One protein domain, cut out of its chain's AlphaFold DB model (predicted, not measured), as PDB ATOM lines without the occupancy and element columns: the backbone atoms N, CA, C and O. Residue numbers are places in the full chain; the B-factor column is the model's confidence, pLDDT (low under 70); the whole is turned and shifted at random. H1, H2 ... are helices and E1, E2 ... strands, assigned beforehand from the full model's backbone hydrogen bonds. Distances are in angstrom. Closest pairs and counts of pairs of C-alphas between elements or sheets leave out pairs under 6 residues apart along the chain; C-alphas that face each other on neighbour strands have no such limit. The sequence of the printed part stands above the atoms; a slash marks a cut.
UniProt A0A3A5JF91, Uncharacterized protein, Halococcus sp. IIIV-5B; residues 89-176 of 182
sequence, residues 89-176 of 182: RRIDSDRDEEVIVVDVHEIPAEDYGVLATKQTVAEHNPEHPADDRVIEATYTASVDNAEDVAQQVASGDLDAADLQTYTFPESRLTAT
ATOM      1  N   ARG A  89      -0.996  75.689  40.730       94.06
ATOM      2  CA  ARG A  89      -0.668  74.319  40.324       94.06
ATOM      3  C   ARG A  89       0.410  73.732  41.229       94.06
ATOM      4  O   ARG A  89       1.423  74.373  41.494       94.06
ATOM      5  N   ARG A  90       0.183  72.507  41.695       95.12
ATOM      6  CA  ARG A  90       1.077  71.751  42.586       95.12
ATOM      7  C   ARG A  90       1.122  70.287  42.157       95.12
ATOM      8  O   ARG A  90       0.287  69.853  41.367       95.12
ATOM      9  N   ILE A  91       2.076  69.526  42.684       95.75
ATOM     10  CA  ILE A  91       2.136  68.071  42.507       95.75
ATOM     11  C   ILE A  91       1.656  67.386  43.788       95.75
ATOM     12  O   ILE A  91       2.196  67.642  44.865       95.75
ATOM     13  N   ASP A  92       0.668  66.501  43.662       95.44
ATOM     14  CA  ASP A  92       0.274  65.542  44.696       95.44
ATOM     15  C   ASP A  92       1.367  64.469  44.819       95.44
ATOM     16  O   ASP A  92       1.509  63.619  43.941       95.44
ATOM     17  N   SER A  93       2.125  64.493  45.914       93.75
ATOM     18  CA  SER A  93       3.260  63.588  46.147       93.75
ATOM     19  C   SER A  93       2.885  62.111  46.318       93.75
ATOM     20  O   SER A  93       3.703  61.244  46.014       93.75
ATOM     21  N   ASP A  94       1.657  61.794  46.734       93.12
ATOM     22  CA  ASP A  94       1.218  60.401  46.889       93.12
ATOM     23  C   ASP A  94       0.842  59.774  45.539       93.12
ATOM     24  O   ASP A  94       0.852  58.547  45.394       93.12
ATOM     25  N   ARG A  95       0.441  60.600  44.561       92.44
ATOM     26  CA  ARG A  95       0.019  60.137  43.227       92.44
ATOM     27  C   ARG A  95       0.976  60.486  42.102       92.44
ATOM     28  O   ARG A  95       0.860  59.878  41.042       92.44
ATOM     29  N   ASP A  96       1.911  61.399  42.338       93.25
ATOM     30  CA  ASP A  96       2.789  61.965  41.312       93.25
ATOM     31  C   ASP A  96       1.975  62.624  40.174       93.25
ATOM     32  O   ASP A  96       2.288  62.502  38.992       93.25
ATOM     33  N   GLU A  97       0.870  63.292  40.532       94.31
ATOM     34  CA  GLU A  97      -0.065  63.930  39.593       94.31
ATOM     35  C   GLU A  97      -0.193  65.434  39.869       94.31
ATOM     36  O   GLU A  97      -0.199  65.873  41.018       94.31
ATOM     37  N   GLU A  98      -0.331  66.237  38.810       95.12
ATOM     38  CA  GLU A  98      -0.552  67.681  38.938       95.12
ATOM     39  C   GLU A  98      -2.005  67.980  39.343       95.12
ATOM     40  O   GLU A  98      -2.970  67.406  38.819       95.12
ATOM     41  N   VAL A  99      -2.159  68.922  40.268       96.12
ATOM     42  CA  VAL A  99      -3.439  69.397  40.786       96.12
ATOM     43  C   VAL A  99      -3.536  70.915  40.692       96.12
ATOM     44  O   VAL A  99      -2.527  71.617  40.707       96.12
ATOM     45  N   ILE A 100      -4.766  71.418  40.628       95.25
ATOM     46  CA  ILE A 100      -5.107  72.830  40.813       95.25
ATOM     47  C   ILE A 100      -5.759  72.958  42.183       95.25
ATOM     48  O   ILE A 100      -6.740  72.264  42.467       95.25
ATOM     49  N   VAL A 101      -5.229  73.847  43.015       95.38
ATOM     50  CA  VAL A 101      -5.798  74.169  44.328       95.38
ATOM     51  C   VAL A 101      -7.106  74.917  44.122       95.38
ATOM     52  O   VAL A 101      -7.133  75.967  43.484       95.38
ATOM     53  N   VAL A 102      -8.193  74.376  44.653       94.94
ATOM     54  CA  VAL A 102      -9.543  74.935  44.542       94.94
ATOM     55  C   VAL A 102      -9.902  75.737  45.786       94.94
ATOM     56  O   VAL A 102     -10.457  76.824  45.659       94.94
ATOM     57  N   ASP A 103      -9.549  75.237  46.968       94.12
ATOM     58  CA  ASP A 103      -9.769  75.938  48.232       94.12
ATOM     59  C   ASP A 103      -8.708  75.550  49.274       94.12
ATOM     60  O   ASP A 103      -8.077  74.490  49.181       94.12
ATOM     61  N   VAL A 104      -8.521  76.411  50.272       93.94
ATOM     62  CA  VAL A 104      -7.613  76.196  51.407       93.94
ATOM     63  C   VAL A 104      -8.413  76.347  52.695       93.94
ATOM     64  O   VAL A 104      -8.865  77.433  53.061       93.94
ATOM     65  N   HIS A 105      -8.572  75.240  53.412       92.31
ATOM     66  CA  HIS A 105      -9.283  75.192  54.680       92.31
ATOM     67  C   HIS A 105      -8.279  75.312  55.828       92.31
ATOM     68  O   HIS A 105      -7.511  74.392  56.097       92.31
ATOM     69  N   GLU A 106      -8.347  76.415  56.576       90.19
ATOM     70  CA  GLU A 106      -7.495  76.690  57.753       90.19
ATOM     71  C   GLU A 106      -7.786  75.764  58.962       90.19
ATOM     72  O   GLU A 106      -7.269  75.969  60.059       90.19
ATOM     73  N   ILE A 107      -8.653  74.763  58.790       90.62
ATOM     74  CA  ILE A 107      -9.000  73.769  59.810       90.62
ATOM     75  C   ILE A 107      -8.009  72.596  59.708       90.62
ATOM     76  O   ILE A 107      -7.754  72.141  58.589       90.62
ATOM     77  N   PRO A 108      -7.506  72.060  60.836       93.75
ATOM     78  CA  PRO A 108      -6.639  70.883  60.841       93.75
ATOM     79  C   PRO A 108      -7.269  69.652  60.178       93.75
ATOM     80  O   PRO A 108      -8.478  69.413  60.281       93.75
ATOM     81  N   ALA A 109      -6.445  68.807  59.561       93.12
ATOM     82  CA  ALA A 109      -6.872  67.573  58.909       93.12
ATOM     83  C   ALA A 109      -7.538  66.574  59.870       93.12
ATOM     84  O   ALA A 109      -8.408  65.804  59.445       93.12
ATOM     85  N   GLU A 110      -7.179  66.586  61.157       95.31
ATOM     86  CA  GLU A 110      -7.850  65.794  62.196       95.31
ATOM     87  C   GLU A 110      -9.263  66.281  62.534       95.31
ATOM     88  O   GLU A 110     -10.093  65.478  62.954       95.31
ATOM     89  N   ASP A 111      -9.564  67.556  62.294       92.81
ATOM     90  CA  ASP A 111     -10.861  68.169  62.591       92.81
ATOM     91  C   ASP A 111     -11.763  68.276  61.349       92.81
ATOM     92  O   ASP A 111     -12.976  68.498  61.456       92.81
ATOM     93  N   TYR A 112     -11.206  68.079  60.151       92.50
ATOM     94  CA  TYR A 112     -11.947  68.155  58.895       92.50
ATOM     95  C   TYR A 112     -12.596  66.813  58.528       92.50
ATOM     96  O   TYR A 112     -11.949  65.881  58.042       92.50
ATOM     97  N   GLY A 113     -13.910  66.712  58.728       89.94
ATOM     98  CA  GLY A 113     -14.687  65.508  58.426       89.94
ATOM     99  C   GLY A 113     -15.082  65.371  56.952       89.94
ATOM    100  O   GLY A 113     -15.779  66.220  56.399       89.94
ATOM    101  N   VAL A 114     -14.762  64.230  56.337       85.06
ATOM    102  CA  VAL A 114     -15.236  63.864  54.996       85.06
ATOM    103  C   VAL A 114     -16.613  63.201  55.109       85.06
ATOM    104  O   VAL A 114     -16.751  62.045  55.524       85.06
ATOM    105  N   LEU A 115     -17.667  63.925  54.714       79.44
ATOM    106  CA  LEU A 115     -19.066  63.491  54.879       79.44
ATOM    107  C   LEU A 115     -19.368  62.118  54.257       79.44
ATOM    108  O   LEU A 115     -20.170  61.358  54.803       79.44
ATOM    109  N   ALA A 116     -18.732  61.795  53.128       79.12
ATOM    110  CA  ALA A 116     -18.966  60.549  52.403       79.12
ATOM    111  C   ALA A 116     -18.518  59.302  53.186       79.12
ATOM    112  O   ALA A 116     -19.161  58.254  53.106       79.12
ATOM    113  N   THR A 117     -17.434  59.410  53.950       81.50
ATOM    114  CA  THR A 117     -16.778  58.280  54.625       81.50
ATOM    115  C   THR A 117     -16.970  58.306  56.139       81.50
ATOM    116  O   THR A 117     -16.793  57.275  56.784       81.50
ATOM    117  N   LYS A 118     -17.407  59.445  56.700       88.25
ATOM    118  CA  LYS A 118     -17.479  59.710  58.150       88.25
ATOM    119  C   LYS A 118     -16.127  59.578  58.857       88.25
ATOM    120  O   LYS A 118     -16.096  59.303  60.052       88.25
ATOM    121  N   GLN A 119     -15.051  59.747  58.103       92.12
ATOM    122  CA  GLN A 119     -13.683  59.786  58.596       92.12
ATOM    123  C   GLN A 119     -13.111  61.173  58.328       92.12
ATOM    124  O   GLN A 119     -13.615  61.898  57.462       92.12
ATOM    125  N   THR A 120     -12.082  61.550  59.064       94.50
ATOM    126  CA  THR A 120     -11.390  62.826  58.888       94.50
ATOM    127  C   THR A 120     -10.385  62.750  57.742       94.50
ATOM    128  O   THR A 120     -10.048  61.665  57.257       94.50
ATOM    129  N   VAL A 121      -9.904  63.900  57.278       95.00
ATOM    130  CA  VAL A 121      -8.854  63.951  56.251       95.00
ATOM    131  C   VAL A 121      -7.572  63.282  56.753       95.00
ATOM    132  O   VAL A 121      -6.970  62.515  56.001       95.00
ATOM    133  N   ALA A 122      -7.208  63.475  58.024       95.25
ATOM    134  CA  ALA A 122      -6.065  62.800  58.640       95.25
ATOM    135  C   ALA A 122      -6.236  61.270  58.682       95.25
ATOM    136  O   ALA A 122      -5.294  60.531  58.410       95.25
ATOM    137  N   GLU A 123      -7.447  60.765  58.950       94.38
ATOM    138  CA  GLU A 123      -7.715  59.319  58.929       94.38
ATOM    139  C   GLU A 123      -7.551  58.695  57.531       94.38
ATOM    140  O   GLU A 123      -7.177  57.526  57.427       94.38
ATOM    141  N   HIS A 124      -7.818  59.454  56.460       92.69
ATOM    142  CA  HIS A 124      -7.576  59.018  55.075       92.69
ATOM    143  C   HIS A 124      -6.115  59.141  54.642       92.69
ATOM    144  O   HIS A 124      -5.695  58.422  53.738       92.69
ATOM    145  N   ASN A 125      -5.354  60.029  55.280       93.94
ATOM    146  CA  ASN A 125      -3.982  60.373  54.915       93.94
ATOM    147  C   ASN A 125      -3.039  60.193  56.127       93.94
ATOM    148  O   ASN A 125      -2.414  61.158  56.558       93.94
ATOM    149  N   PRO A 126      -2.917  58.975  56.699       94.44
ATOM    150  CA  PRO A 126      -2.209  58.747  57.966       94.44
ATOM    151  C   PRO A 126      -0.682  58.913  57.884       94.44
ATOM    152  O   PRO A 126      -0.004  58.854  58.908       94.44
ATOM    153  N   GLU A 127      -0.136  59.041  56.675       93.69
ATOM    154  CA  GLU A 127       1.295  59.252  56.420       93.69
ATOM    155  C   GLU A 127       1.693  60.736  56.524       93.69
ATOM    156  O   GLU A 127       2.883  61.042  56.593       93.69
ATOM    157  N   HIS A 128       0.703  61.631  56.593       93.06
ATOM    158  CA  HIS A 128       0.858  63.083  56.655       93.06
ATOM    159  C   HIS A 128       0.483  63.614  58.057       93.06
ATOM    160  O   HIS A 128      -0.269  62.947  58.779       93.06
ATOM    161  N   PRO A 129       1.004  64.781  58.489       93.44
ATOM    162  CA  PRO A 129       0.669  65.373  59.782       93.44
ATOM    163  C   PRO A 129      -0.834  65.636  59.927       93.44
ATOM    164  O   PRO A 129      -1.520  66.021  58.983       93.44
ATOM    165  N   ALA A 130      -1.359  65.407  61.128       91.81
ATOM    166  CA  ALA A 130      -2.790  65.539  61.406       91.81
ATOM    167  C   ALA A 130      -3.200  67.000  61.682       91.81
ATOM    168  O   ALA A 130      -4.354  67.375  61.467       91.81
ATOM    169  N   ASP A 131      -2.234  67.807  62.119       92.75
ATOM    170  CA  ASP A 131      -2.331  69.241  62.383       92.75
ATOM    171  C   ASP A 131      -2.202  70.111  61.121       92.75
ATOM    172  O   ASP A 131      -2.436  71.318  61.179       92.75
ATOM    173  N   ASP A 132      -1.899  69.500  59.974       92.62
ATOM    174  CA  ASP A 132      -1.841  70.186  58.687       92.62
ATOM    175  C   ASP A 132      -3.189  70.779  58.280       92.62
ATOM    176  O   ASP A 132      -4.257  70.212  58.532       92.62
ATOM    177  N   ARG A 133      -3.125  71.886  57.539       94.25
ATOM    178  CA  ARG A 133      -4.289  72.477  56.876       94.25
ATOM    179  C   ARG A 133      -4.819  71.546  55.796       94.25
ATOM    180  O   ARG A 133      -4.070  70.775  55.191       94.25
ATOM    181  N   VAL A 134      -6.112  71.646  55.520       95.69
ATOM    182  CA  VAL A 134      -6.750  70.843  54.476       95.69
ATOM    183  C   VAL A 134      -6.805  71.621  53.176       95.69
ATOM    184  O   VAL A 134      -7.346  72.721  53.113       95.69
ATOM    185  N   ILE A 135      -6.307  71.004  52.113       96.19
ATOM    186  CA  ILE A 135      -6.408  71.522  50.757       96.19
ATOM    187  C   ILE A 135      -7.531  70.803  50.030       96.19
ATOM    188  O   ILE A 135      -7.627  69.577  50.074       96.19
ATOM    189  N   GLU A 136      -8.365  71.570  49.339       95.19
ATOM    190  CA  GLU A 136      -9.293  71.060  48.342       95.19
ATOM    191  C   GLU A 136      -8.717  71.317  46.952       95.19
ATOM    192  O   GLU A 136      -8.372  72.448  46.615       95.19
ATOM    193  N   ALA A 137      -8.591  70.275  46.133       95.69
ATOM    194  CA  ALA A 137      -7.962  70.374  44.821       95.69
ATOM    195  C   ALA A 137      -8.658  69.510  43.766       95.69
ATOM    196  O   ALA A 137      -9.336  68.529  44.082       95.69
ATOM    197  N   THR A 138      -8.453  69.847  42.494       95.81
ATOM    198  CA  THR A 138      -8.854  69.027  41.340       95.81
ATOM    199  C   THR A 138      -7.621  68.578  40.559       95.81
ATOM    200  O   THR A 138      -6.660  69.334  40.430       95.81
ATOM    201  N   TYR A 139      -7.628  67.359  40.018       94.88
ATOM    202  CA  TYR A 139      -6.523  66.871  39.185       94.88
ATOM    203  C   TYR A 139      -6.593  67.486  37.788       94.88
ATOM    204  O   TYR A 139      -7.655  67.476  37.158       94.88
ATOM    205  N   THR A 140      -5.460  67.938  37.247       93.50
ATOM    206  CA  THR A 140      -5.427  68.551  35.904       93.50
ATOM    207  C   THR A 140      -5.829  67.571  34.808       93.50
ATOM    208  O   THR A 140      -6.464  67.962  33.834       93.50
ATOM    209  N   ALA A 141      -5.578  66.277  35.014       91.12
ATOM    210  CA  ALA A 141      -6.034  65.204  34.131       91.12
ATOM    211  C   ALA A 141      -7.568  65.029  34.088       91.12
ATOM    212  O   ALA A 141      -8.080  64.370  33.183       91.12
ATOM    213  N   SER A 142      -8.302  65.583  35.060       89.12
ATOM    214  CA  SER A 142      -9.766  65.466  35.164       89.12
ATOM    215  C   SER A 142     -10.522  66.647  34.550       89.12
ATOM    216  O   SER A 142     -11.752  66.633  34.546       89.12
ATOM    217  N   VAL A 143      -9.819  67.663  34.039       89.25
ATOM    218  CA  VAL A 143     -10.425  68.881  33.489       89.25
ATOM    219  C   VAL A 143      -9.920  69.181  32.080       89.25
ATOM    220  O   VAL A 143      -8.766  68.932  31.736       89.25
ATOM    221  N   ASP A 144     -10.789  69.760  31.256       85.25
ATOM    222  CA  ASP A 144     -10.407  70.274  29.944       85.25
ATOM    223  C   ASP A 144      -9.781  71.670  30.096       85.25
ATOM    224  O   ASP A 144     -10.401  72.569  30.654       85.25
ATOM    225  N   ASN A 145      -8.578  71.880  29.547       89.88
ATOM    226  CA  ASN A 145      -7.820  73.144  29.621       89.88
ATOM    227  C   ASN A 145      -7.491  73.595  31.061       89.88
ATOM    228  O   ASN A 145      -7.982  74.614  31.538       89.88
ATOM    229  N   ALA A 146      -6.586  72.871  31.727       90.00
ATOM    230  CA  ALA A 146      -6.151  73.145  33.102       90.00
ATOM    231  C   ALA A 146      -5.736  74.607  33.379       90.00
ATOM    232  O   ALA A 146      -6.026  75.128  34.450       90.00
ATOM    233  N   GLU A 147      -5.095  75.288  32.422       91.31
ATOM    234  CA  GLU A 147      -4.692  76.696  32.586       91.31
ATOM    235  C   GLU A 147      -5.893  77.646  32.705       91.31
ATOM    236  O   GLU A 147      -5.881  78.559  33.527       91.31
ATOM    237  N   ASP A 148      -6.943  77.411  31.918       91.56
ATOM    238  CA  ASP A 148      -8.169  78.211  31.949       91.56
ATOM    239  C   ASP A 148      -8.939  77.962  33.254       91.56
ATOM    240  O   ASP A 148      -9.340  78.907  33.932       91.56
ATOM    241  N   VAL A 149      -9.033  76.697  33.682       90.44
ATOM    242  CA  VAL A 149      -9.631  76.316  34.973       90.44
ATOM    243  C   VAL A 149      -8.889  76.961  36.143       90.44
ATOM    244  O   VAL A 149      -9.525  77.547  37.013       90.44
ATOM    245  N   ALA A 150      -7.555  76.918  36.153       90.56
ATOM    246  CA  ALA A 150      -6.744  77.550  37.191       90.56
ATOM    247  C   ALA A 150      -7.013  79.063  37.294       90.56
ATOM    248  O   ALA A 150      -7.170  79.590  38.396       90.56
ATOM    249  N   GLN A 151      -7.137  79.759  36.157       90.38
ATOM    250  CA  GLN A 151      -7.457  81.191  36.120       90.38
ATOM    251  C   GLN A 151      -8.868  81.499  36.628       90.38
ATOM    252  O   GLN A 151      -9.050  82.470  37.366       90.38
ATOM    253  N   GLN A 152      -9.860  80.691  36.249       89.75
ATOM    254  CA  GLN A 152     -11.237  80.873  36.712       89.75
ATOM    255  C   GLN A 152     -11.370  80.598  38.216       89.75
ATOM    256  O   GLN A 152     -12.012  81.375  38.920       89.75
ATOM    257  N   VAL A 153     -10.705  79.556  38.728       90.69
ATOM    258  CA  VAL A 153     -10.638  79.250  40.167       90.69
ATOM    259  C   VAL A 153      -9.956  80.387  40.932       90.69
ATOM    260  O   VAL A 153     -10.511  80.880  41.910       90.69
ATOM    261  N   ALA A 154      -8.809  80.885  40.454       89.94
ATOM    262  CA  ALA A 154      -8.111  82.017  41.076       89.94
ATOM    263  C   ALA A 154      -8.956  83.306  41.108       89.94
ATOM    264  O   ALA A 154      -8.803  84.135  42.006       89.94
ATOM    265  N   SER A 155      -9.831  83.484  40.117       89.75
ATOM    266  CA  SER A 155     -10.713  84.651  39.998       89.75
ATOM    267  C   SER A 155     -12.020  84.497  40.788       89.75
ATOM    268  O   SER A 155     -12.747  85.476  40.954       89.75
ATOM    269  N   GLY A 156     -12.314  83.292  41.295       87.38
ATOM    270  CA  GLY A 156     -13.586  82.956  41.941       87.38
ATOM    271  C   GLY A 156     -14.767  82.849  40.967       87.38
ATOM    272  O   GLY A 156     -15.916  82.920  41.391       87.38
ATOM    273  N   ASP A 157     -14.487  82.712  39.668       83.31
ATOM    274  CA  ASP A 157     -15.491  82.602  38.604       83.31
ATOM    275  C   ASP A 157     -15.980  81.157  38.399       83.31
ATOM    276  O   ASP A 157     -16.991  80.940  37.730       83.31
ATOM    277  N   LEU A 158     -15.270  80.179  38.970       82.06
ATOM    278  CA  LEU A 158     -15.614  78.760  38.917       82.06
ATOM    279  C   LEU A 158     -15.817  78.214  40.331       82.06
ATOM    280  O   LEU A 158     -14.894  78.226  41.145       82.06
ATOM    281  N   ASP A 159     -17.026  77.723  40.606       76.75
ATOM    282  CA  ASP A 159     -17.365  77.111  41.887       76.75
ATOM    283  C   ASP A 159     -16.739  75.711  42.003       76.75
ATOM    284  O   ASP A 159     -16.781  74.905  41.072       76.75
ATOM    285  N   ALA A 160     -16.238  75.369  43.194       72.00
ATOM    286  CA  ALA A 160     -15.703  74.036  43.494       72.00
ATOM    287  C   ALA A 160     -16.707  72.907  43.187       72.00
ATOM    288  O   ALA A 160     -16.322  71.812  42.787       72.00
ATOM    289  N   ALA A 161     -18.009  73.190  43.319       69.69
ATOM    290  CA  ALA A 161     -19.092  72.246  43.048       69.69
ATOM    291  C   ALA A 161     -19.211  71.833  41.567       69.69
ATOM    292  O   ALA A 161     -19.828  70.803  41.280       69.69
ATOM    293  N   ASP A 162     -18.634  72.606  40.642       82.31
ATOM    294  CA  ASP A 162     -18.585  72.279  39.213       82.31
ATOM    295  C   ASP A 162     -17.417  71.342  38.863       82.31
ATOM    296  O   ASP A 162     -17.329  70.833  37.742       82.31
ATOM    297  N   LEU A 163     -16.525  71.083  39.823       88.31
ATOM    298  CA  LEU A 163     -15.325  70.276  39.663       88.31
ATOM    299  C   LEU A 163     -15.408  68.992  40.489       88.31
ATOM    300  O   LEU A 163     -16.037  68.914  41.542       88.31
ATOM    301  N   GLN A 164     -14.723  67.952  40.017       91.88
ATOM    302  CA  GLN A 164     -14.481  66.774  40.840       91.88
ATOM    303  C   GLN A 164     -13.297  67.054  41.770       91.88
ATOM    304  O   GLN A 164     -12.144  66.877  41.376       91.88
ATOM    305  N   THR A 165     -13.592  67.494  42.992       92.94
ATOM    306  CA  THR A 165     -12.578  67.862  43.984       92.94
ATOM    307  C   THR A 165     -12.237  66.726  44.948       92.94
ATOM    308  O   THR A 165     -12.987  65.762  45.136       92.94
ATOM    309  N   TYR A 166     -11.057  66.839  45.547       92.81
ATOM    310  CA  TYR A 166     -10.501  65.927  46.535       92.81
ATOM    311  C   TYR A 166      -9.893  66.740  47.669       92.81
ATOM    312  O   TYR A 166      -9.297  67.786  47.418       92.81
ATOM    313  N   THR A 167     -10.022  66.245  48.900       94.81
ATOM    314  CA  THR A 167      -9.462  66.896  50.085       94.81
ATOM    315  C   THR A 167      -8.345  66.065  50.708       94.81
ATOM    316  O   THR A 167      -8.485  64.852  50.894       94.81
ATOM    317  N   PHE A 168      -7.225  66.711  51.019       95.94
ATOM    318  CA  PHE A 168      -6.043  66.086  51.620       95.94
ATOM    319  C   PHE A 168      -5.188  67.120  52.389       95.94
ATOM    320  O   PHE A 168      -5.412  68.319  52.223       95.94
ATOM    321  N   PRO A 169      -4.246  66.691  53.252       96.50
ATOM    322  CA  PRO A 169      -3.364  67.600  53.994       96.50
ATOM    323  C   PRO A 169      -2.414  68.395  53.086       96.50
ATOM    324  O   PRO A 169      -1.954  67.871  52.071       96.50
ATOM    325  N   GLU A 170      -2.084  69.632  53.460       94.44
ATOM    326  CA  GLU A 170      -1.195  70.521  52.693       94.44
ATOM    327  C   GLU A 170       0.185  69.910  52.408       94.44
ATOM    328  O   GLU A 170       0.665  70.031  51.281       94.44
ATOM    329  N   SER A 171       0.790  69.188  53.360       93.88
ATOM    330  CA  SER A 171       2.103  68.538  53.179       93.88
ATOM    331  C   SER A 171       2.166  67.531  52.034       93.88
ATOM    332  O   SER A 171       3.257  67.210  51.555       93.88
ATOM    333  N   ARG A 172       1.018  67.054  51.550       94.75
ATOM    334  CA  ARG A 172       0.944  66.186  50.376       94.75
ATOM    335  C   ARG A 172       1.311  66.928  49.090       94.75
ATOM    336  O   ARG A 172       1.654  66.279  48.099       94.75
ATOM    337  N   LEU A 173       1.255  68.259  49.082       93.75
ATOM    338  CA  LEU A 173       1.604  69.080  47.933       93.75
ATOM    339  C   LEU A 173       3.090  69.403  47.887       93.75
ATOM    340  O   LEU A 173       3.713  69.792  48.870       93.75
ATOM    341  N   THR A 174       3.636  69.335  46.681       92.19
ATOM    342  CA  THR A 174       4.967  69.846  46.370       92.19
ATOM    343  C   THR A 174       4.887  70.886  45.260       92.19
ATOM    344  O   THR A 174       3.965  70.885  44.434       92.19
ATOM    345  N   ALA A 175       5.835  71.823  45.258       86.75
ATOM    346  CA  ALA A 175       5.914  72.841  44.223       86.75
ATOM    347  C   ALA A 175       6.189  72.203  42.853       86.75
ATOM    348  O   ALA A 175       7.044  71.328  42.727       86.75
ATOM    349  N   THR A 176       5.493  72.667  41.814       79.69
ATOM    350  CA  THR A 176       5.862  72.353  40.430       79.69
ATOM    351  C   THR A 176       7.187  73.035  40.088       79.69
ATOM    352  O   THR A 176       7.378  74.205  40.428       79.69
TER     353      THR A 176
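This is residues 89 to 176 of the 182 residues of an uncharacterized protein of Halococcus sp. IIIV-5B (UniProt A0A3A5JF91). A strongly twisted, curled sheet of five strands makes the core, an open trough with H2 over one face near one end of the longest axis and the small H1 near the other end. The unnamed stretch 109 to 120 loops out beside H1. The printed part has 88 residues, with E1, E2, H1, E3, H2, E4 and E5 along the chain; the sheet's order is E4, E3, E2, E1, E5, all antiparallel. The class is mixed, helices and strands; the whole is compact, with a radius of gyration of the C-alphas of 12.7 A and spans of 33 by 24 by 20 A.

The longest strand, E2, residues 97 to 108, measures 23.3 A and bends by 86 degrees at residue 105. E3 is residues 133 to 139, 18.7 A, and E4 is residues 166 to 169, 10.5 A. E1, residues 89 to 92, 9.9 A, begins at C-alpha 89 (-0.668, 74.319, 40.324). E5, residues 173 to 175, 6.8 A, ends at C-alpha 175 (5.914, 72.841, 44.223). H2 is residues 146 to 155, 14.2 A; H1 is residues 121 to 124, 5.2 A.

E3 and E2 are antiparallel at 154 degrees, with N 105 and O 134 2.8 A apart. E4 and E3 have N 135 and O 168 at 2.8 A. E1 and E2 form a hairpin, with N 99 and O 90 at 2.8 A; E1 and E5 have N 91 and O 174 at 2.9 A. The sheet and H2 on one face make two layers, a helix layer on a strand layer. H2 lies over E2 at a height over the sheet of 9.0 A and runs along the strands, at 11 degrees to E2 on the local plane; the closest C-alphas of the two, of Ile 100 and Ala 150, are 6.2 A apart. H1 only grazes the sheet; its closest C-alpha pair with E4 is Val 121 and Phe 168, 5.8 A. H1 and H2 are apart. Every O i to N i+4 pair in H2 is within hydrogen-bond range; H1 is too short for such a pair.

The two C-alphas farthest apart, of Glu 127 and Asp 157, are 33.8 A apart. The printed part has no cut; the link from E2 to H1 is long. The mean pLDDT of the printed part is 91.1, and residue 161 is under 70.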